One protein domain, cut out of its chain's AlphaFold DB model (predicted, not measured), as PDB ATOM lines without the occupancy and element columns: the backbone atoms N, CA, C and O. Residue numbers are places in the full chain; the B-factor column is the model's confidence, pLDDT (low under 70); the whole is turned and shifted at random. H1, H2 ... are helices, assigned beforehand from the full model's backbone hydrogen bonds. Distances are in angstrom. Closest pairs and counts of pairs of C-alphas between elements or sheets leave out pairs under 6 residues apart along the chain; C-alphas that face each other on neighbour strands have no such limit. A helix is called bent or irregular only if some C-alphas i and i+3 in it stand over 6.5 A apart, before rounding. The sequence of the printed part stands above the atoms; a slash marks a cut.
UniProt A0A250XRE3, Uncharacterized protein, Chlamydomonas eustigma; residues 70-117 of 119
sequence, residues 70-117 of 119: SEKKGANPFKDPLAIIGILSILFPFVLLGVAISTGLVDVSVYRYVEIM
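Overview. This is residues 70 to 117 of the 119 residues of an uncharacterized protein of Chlamydomonas eustigma (UniProt A0A250XRE3). One long bent helix, H1, makes most of an extended rod, with a short helix, H2, turned aside beyond one end and residues 70 to 80, a stretch with no named element, at the other. There is no packed core. The printed part has 48 residues and two named helices, H1 then H2, with no named strand: all helix. It is extended, with a radius of gyration of the C-alphas of 17.9 A and spans of 56 by 22 by 10 A.

Along the chain. H1, residues 81 to 102, was assigned as one helix by its hydrogen bonds but is bent: C-alphas 90 and 93 are 6.6 A apart. Arm H1a, residues 81 to 90, begins at C-alpha 81 (16.619, 36.603, -55.062) and is 14.6 A long; arm H1b, residues 93 to 102, is 14.2 A long. H2, residues 109 to 117, is 13.9 A long and ends at C-alpha 117 (12.477, 71.353, -21.847); it is neither bent nor irregular, but only just: C-alphas 110 and 113 are 6.2 A apart.

Arrangement. H1a and H1b stand at a steep tilt of 44 degrees. H2 is apart from both arms. In H1a and H1b every O i to N i+4 pair is within hydrogen-bond range; in H2 0 of 5 are, beside 4 of 6 O i to N i+3 pairs.

Size, cuts and confidence. The C-alphas farthest apart, of Lys 73 and Met 117, are 56.3 A apart. The printed part has no cut, and the link from H1 to H2 is short, 6 residues. Residues 70 to 74 and 113 to 116 have pLDDT under 70.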
ATOM      1  N   SER A  70      12.985  35.550 -63.739       62.91
ATOM      2  CA  SER A  70      11.882  35.669 -62.791       62.91
ATOM      3  C   SER A  70      11.215  37.051 -62.822       62.91
ATOM      4  O   SER A  70       9.986  37.106 -62.836       62.91
ATOM      5  N   GLU A  71      11.969  38.152 -62.930       64.44
ATOM      6  CA  GLU A  71      11.415  39.509 -63.113       64.44
ATOM      7  C   GLU A  71      10.613  39.610 -64.417       64.44
ATOM      8  O   GLU A  71       9.498  40.130 -64.427       64.44
ATOM      9  N   LYS A  72      11.118  39.016 -65.511       67.50
ATOM     10  CA  LYS A  72      10.421  38.994 -66.813       67.50
ATOM     11  C   LYS A  72       9.075  38.275 -66.780       67.50
ATOM     12  O   LYS A  72       8.180  38.606 -67.551       67.50
ATOM     13  N   LYS A  73       8.933  37.269 -65.914       66.88
ATOM     14  CA  LYS A  73       7.692  36.494 -65.757       66.88
ATOM     15  C   LYS A  73       6.689  37.153 -64.808       66.88
ATOM     16  O   LYS A  73       5.646  36.558 -64.548       66.88
ATOM     17  N   GLY A  74       6.987  38.346 -64.285       65.62
ATOM     18  CA  GLY A  74       6.151  39.001 -63.281       65.62
ATOM     19  C   GLY A  74       6.126  38.232 -61.960       65.62
ATOM     20  O   GLY A  74       5.099  38.202 -61.283       65.62
ATOM     21  N   ALA A  75       7.222  37.547 -61.611       70.88
ATOM     22  CA  ALA A  75       7.291  36.795 -60.368       70.88
ATOM     23  C   ALA A  75       7.244  37.742 -59.161       70.88
ATOM     24  O   ALA A  75       7.875  38.796 -59.141       70.88
ATOM     25  N   ASN A  76       6.493  37.342 -58.137       78.56
ATOM     26  CA  ASN A  76       6.325  38.118 -56.916       78.56
ATOM     27  C   ASN A  76       7.697  38.446 -56.284       78.56
ATOM     28  O   ASN A  76       8.559  37.564 -56.234       78.56
ATOM     29  N   PRO A  77       7.872  39.641 -55.690       77.12
ATOM     30  CA  PRO A  77       9.139  40.094 -55.098       77.12
ATOM     31  C   PRO A  77       9.657  39.205 -53.953       77.12
ATOM     32  O   PRO A  77      10.818  39.286 -53.576       77.12
ATOM     33  N   PHE A  78       8.824  38.311 -53.418       84.06
ATOM     34  CA  PHE A  78       9.229  37.303 -52.434       84.06
ATOM     35  C   PHE A  78       9.909  36.061 -53.034       84.06
ATOM     36  O   PHE A  78      10.357  35.199 -52.284       84.06
ATOM     37  N   LYS A  79       9.942  35.917 -54.364       83.94
ATOM     38  CA  LYS A  79      10.548  34.772 -55.069       83.94
ATOM     39  C   LYS A  79      11.776  35.152 -55.888       83.94
ATOM     40  O   LYS A  79      12.481  34.265 -56.360       83.94
ATOM     41  N   ASP A  80      12.008  36.445 -56.081       86.56
ATOM     42  CA  ASP A  80      13.183  36.930 -56.785       86.56
ATOM     43  C   ASP A  80      14.336  37.136 -55.789       86.56
ATOM     44  O   ASP A  80      14.199  37.949 -54.867       86.56
ATOM     45  N   PRO A  81      15.468  36.420 -55.939       85.38
ATOM     46  CA  PRO A  81      16.619  36.603 -55.062       85.38
ATOM     47  C   PRO A  81      17.114  38.054 -55.028       85.38
ATOM     48  O   PRO A  81      17.533  38.512 -53.966       85.38
ATOM     49  N   LEU A  82      17.032  38.797 -56.138       89.06
ATOM     50  CA  LEU A  82      17.487  40.186 -56.179       89.06
ATOM     51  C   LEU A  82      16.572  41.100 -55.353       89.06
ATOM     52  O   LEU A  82      17.050  41.895 -54.539       89.06
ATOM     53  N   ALA A  83      15.257  40.925 -55.486       89.88
ATOM     54  CA  ALA A  83      14.269  41.656 -54.698       89.88
ATOM     55  C   ALA A  83      14.383  41.356 -53.192       89.88
ATOM     56  O   ALA A  83      14.333  42.279 -52.376       89.88
ATOM     57  N   ILE A  84      14.606  40.094 -52.808       92.62
ATOM     58  CA  ILE A  84      14.787  39.694 -51.403       92.62
ATOM     59  C   ILE A  84      15.984  40.415 -50.777       92.62
ATOM     60  O   ILE A  84      15.880  40.935 -49.665       92.62
ATOM     61  N   ILE A  85      17.111  40.482 -51.490       92.94
ATOM     62  CA  ILE A  85      18.313  41.176 -51.013       92.94
ATOM     63  C   ILE A  85      18.051  42.681 -50.880       92.94
ATOM     64  O   ILE A  85      18.487  43.288 -49.904       92.94
ATOM     65  N   GLY A  86      17.296  43.279 -51.805       93.44
ATOM     66  CA  GLY A  86      16.880  44.681 -51.713       93.44
ATOM     67  C   GLY A  86      16.028  44.971 -50.472       93.44
ATOM     68  O   GLY A  86      16.310  45.914 -49.732       93.44
ATOM     69  N   ILE A  87      15.029  44.127 -50.199       93.88
ATOM     70  CA  ILE A  87      14.149  44.254 -49.025       93.88
ATOM     71  C   ILE A  87      14.940  44.059 -47.729       93.88
ATOM     72  O   ILE A  87      14.779  44.821 -46.777       93.88
ATOM     73  N   LEU A  88      15.820  43.059 -47.687       95.44
ATOM     74  CA  LEU A  88      16.690  42.849 -46.536       95.44
ATOM     75  C   LEU A  88      17.610  44.044 -46.328       95.44
ATOM     76  O   LEU A  88      17.696  44.519 -45.210       95.44
ATOM     77  N   SER A  89      18.235  44.578 -47.375       96.31
ATOM     78  CA  SER A  89      19.142  45.725 -47.265       96.31
ATOM     79  C   SER A  89      18.472  46.947 -46.632       96.31
ATOM     80  O   SER A  89      19.074  47.606 -45.788       96.31
ATOM     81  N   ILE A  90      17.207  47.219 -46.976       96.00
ATOM     82  CA  ILE A  90      16.483  48.352 -46.394       96.00
ATOM     83  C   ILE A  90      15.951  48.066 -44.988       96.00
ATOM     84  O   ILE A  90      15.955  48.963 -44.153       96.00
ATOM     85  N   LEU A  91      15.531  46.833 -44.690       96.56
ATOM     86  CA  LEU A  91      14.985  46.461 -43.379       96.56
ATOM     87  C   LEU A  91      16.086  46.215 -42.331       96.56
ATOM     88  O   LEU A  91      15.939  46.569 -41.161       96.56
ATOM     89  N   PHE A  92      17.200  45.616 -42.746       96.88
ATOM     90  CA  PHE A  92      18.328  45.217 -41.907       96.88
ATOM     91  C   PHE A  92      18.883  46.330 -41.001       96.88
ATOM     92  O   PHE A  92      19.068  46.043 -39.815       96.88
ATOM     93  N   PRO A  93      19.098  47.589 -41.449       94.38
ATOM     94  CA  PRO A  93      19.568  48.648 -40.554       94.38
ATOM     95  C   PRO A  93      18.600  48.926 -39.396       94.38
ATOM     96  O   PRO A  93      19.050  49.206 -38.287       94.38
ATOM     97  N   PHE A  94      17.287  48.792 -39.603       96.44
ATOM     98  CA  PHE A  94      16.288  49.017 -38.554       96.44
ATOM     99  C   PHE A  94      16.205  47.857 -37.572       96.44
ATOM    100  O   PHE A  94      16.075  48.081 -36.371       96.44
ATOM    101  N   VAL A  95      16.316  46.620 -38.063       96.38
ATOM    102  CA  VAL A  95      16.368  45.437 -37.195       96.38
ATOM    103  C   VAL A  95      17.602  45.508 -36.297       96.38
ATOM    104  O   VAL A  95      17.491  45.334 -35.085       96.38
ATOM    105  N   LEU A  96      18.763  45.835 -36.869       95.88
ATOM    106  CA  LEU A  96      20.004  46.004 -36.117       95.88
ATOM    107  C   LEU A  96      19.881  47.133 -35.090       95.88
ATOM    108  O   LEU A  96      20.255  46.945 -33.934       95.88
ATOM    109  N   LEU A  97      19.310  48.274 -35.480       93.62
ATOM    110  CA  LEU A  97      19.090  49.396 -34.572       93.62
ATOM    111  C   LEU A  97      18.131  49.032 -33.429       93.62
ATOM    112  O   LEU A  97      18.413  49.352 -32.279       93.62
ATOM    113  N   GLY A  98      17.039  48.319 -33.714       94.69
ATOM    114  CA  GLY A  98      16.100  47.848 -32.694       94.69
ATOM    115  C   GLY A  98      16.771  46.930 -31.672       94.69
ATOM    116  O   GLY A  98      16.604  47.116 -30.465       94.69
ATOM    117  N   VAL A  99      17.605  45.993 -32.136       95.69
ATOM    118  CA  VAL A  99      18.400  45.131 -31.249       95.69
ATOM    119  C   VAL A  99      19.402  45.957 -30.441       95.69
ATOM    120  O   VAL A  99      19.505  45.770 -29.227       95.69
ATOM    121  N   ALA A 100      20.097  46.905 -31.068       94.62
ATOM    122  CA  ALA A 100      21.065  47.775 -30.404       94.62
ATOM    123  C   ALA A 100      20.423  48.644 -29.307       94.62
ATOM    124  O   ALA A 100      21.007  48.818 -28.240       94.62
ATOM    125  N   ILE A 101      19.198  49.128 -29.527       93.50
ATOM    126  CA  ILE A 101      18.414  49.846 -28.514       93.50
ATOM    127  C   ILE A 101      17.995  48.890 -27.389       93.50
ATOM    128  O   ILE A 101      18.179  49.206 -26.217       93.50
ATOM    129  N   SER A 102      17.482  47.699 -27.719       91.88
ATOM    130  CA  SER A 102      17.013  46.729 -26.713       91.88
ATOM    131  C   SER A 102      18.128  46.194 -25.807       91.88
ATOM    132  O   SER A 102      17.894  45.895 -24.640       91.88
ATOM    133  N   THR A 103      19.349  46.100 -26.338       92.81
ATOM    134  CA  THR A 103      20.545  45.666 -25.606       92.81
ATOM    135  C   THR A 103      21.232  46.811 -24.859       92.81
ATOM    136  O   THR A 103      22.172  46.561 -24.109       92.81
ATOM    137  N   GLY A 104      20.780  48.056 -25.039       87.44
ATOM    138  CA  GLY A 104      21.386  49.238 -24.423       87.44
ATOM    139  C   GLY A 104      22.713  49.670 -25.057       87.44
ATOM    140  O   GLY A 104      23.431  50.469 -24.464       87.44
ATOM    141  N   LEU A 105      23.052  49.169 -26.253       88.88
ATOM    142  CA  LEU A 105      24.219  49.625 -27.020       88.88
ATOM    143  C   LEU A 105      24.021  51.058 -27.546       88.88
ATOM    144  O   LEU A 105      24.983  51.804 -27.710       88.88
ATOM    145  N   VAL A 106      22.769  51.431 -27.824       87.94
ATOM    146  CA  VAL A 106      22.368  52.774 -28.255       87.94
ATOM    147  C   VAL A 106      21.435  53.363 -27.206       87.94
ATOM    148  O   VAL A 106      20.315  52.885 -27.023       87.94
ATOM    149  N   ASP A 107      21.897  54.417 -26.532       84.94
ATOM    150  CA  ASP A 107      21.112  55.125 -25.527       84.94
ATOM    151  C   ASP A 107      20.245  56.211 -26.178       84.94
ATOM    152  O   ASP A 107      20.723  57.243 -26.651       84.94
ATOM    153  N   VAL A 108      18.940  55.962 -26.205       83.38
ATOM    154  CA  VAL A 108      17.914  56.892 -26.698       83.38
ATOM    155  C   VAL A 108      17.384  57.824 -25.604       83.38
ATOM    156  O   VAL A 108      16.662  58.775 -25.906       83.38
ATOM    157  N   SER A 109      17.747  57.607 -24.334       78.56
ATOM    158  CA  SER A 109      17.252  58.410 -23.209       78.56
ATOM    159  C   SER A 109      17.771  59.848 -23.232       78.56
ATOM    160  O   SER A 109      17.059  60.758 -22.816       78.56
ATOM    161  N   VAL A 110      18.959  60.070 -23.804       77.25
ATOM    162  CA  VAL A 110      19.607  61.385 -23.920       77.25
ATOM    163  C   VAL A 110      18.731  62.395 -24.670       77.25
ATOM    164  O   VAL A 110      18.675  63.565 -24.298       77.25
ATOM    165  N   TYR A 111      17.980  61.951 -25.679       73.12
ATOM    166  CA  TYR A 111      17.134  62.830 -26.493       73.12
ATOM    167  C   TYR A 111      15.735  63.036 -25.915       73.12
ATOM    168  O   TYR A 111      15.071  64.015 -26.250       73.12
ATOM    169  N   ARG A 112      15.309  62.181 -24.979       70.44
ATOM    170  CA  ARG A 112      14.018  62.323 -24.299       70.44
ATOM    171  C   ARG A 112      13.949  63.583 -23.422       70.44
ATOM    172  O   ARG A 112      12.864  64.082 -23.155       70.44
ATOM    173  N   TYR A 113      15.093  64.107 -22.981       67.56
ATOM    174  CA  TYR A 113      15.160  65.306 -22.139       67.56
ATOM    175  C   TYR A 113      14.966  66.618 -22.912       67.56
ATOM    176  O   TYR A 113      14.493  67.593 -22.333       67.56
ATOM    177  N   VAL A 114      15.293  66.653 -24.207       69.44
ATOM    178  CA  VAL A 114      15.180  67.869 -25.035       69.44
ATOM    179  C   VAL A 114      13.714  68.225 -25.304       69.44
ATOM    180  O   VAL A 114      13.361  69.400 -25.292       69.44
ATOM    181  N   GLU A 115      12.848  67.225 -25.462       66.94
ATOM    182  CA  GLU A 115      11.411  67.413 -25.714       66.94
ATOM    183  C   GLU A 115      10.631  67.858 -24.463       66.94
ATOM    184  O   GLU A 115       9.590  68.490 -24.573       66.94
ATOM    185  N   ILE A 116      11.154  67.591 -23.259       67.06
ATOM    186  CA  ILE A 116      10.537  68.008 -21.985       67.06
ATOM    187  C   ILE A 116      10.895  69.463 -21.622       67.06
ATOM    188  O   ILE A 116      10.223  70.078 -20.796       67.06
ATOM    189  N   MET A 117      11.950  70.032 -22.217       71.44
ATOM    190  CA  MET A 117      12.477  71.353 -21.847       71.44
ATOM    191  C   MET A 117      12.104  72.480 -22.829       71.44
ATOM    192  O   MET A 117      12.393  73.641 -22.543       71.44
TER     193      MET A 117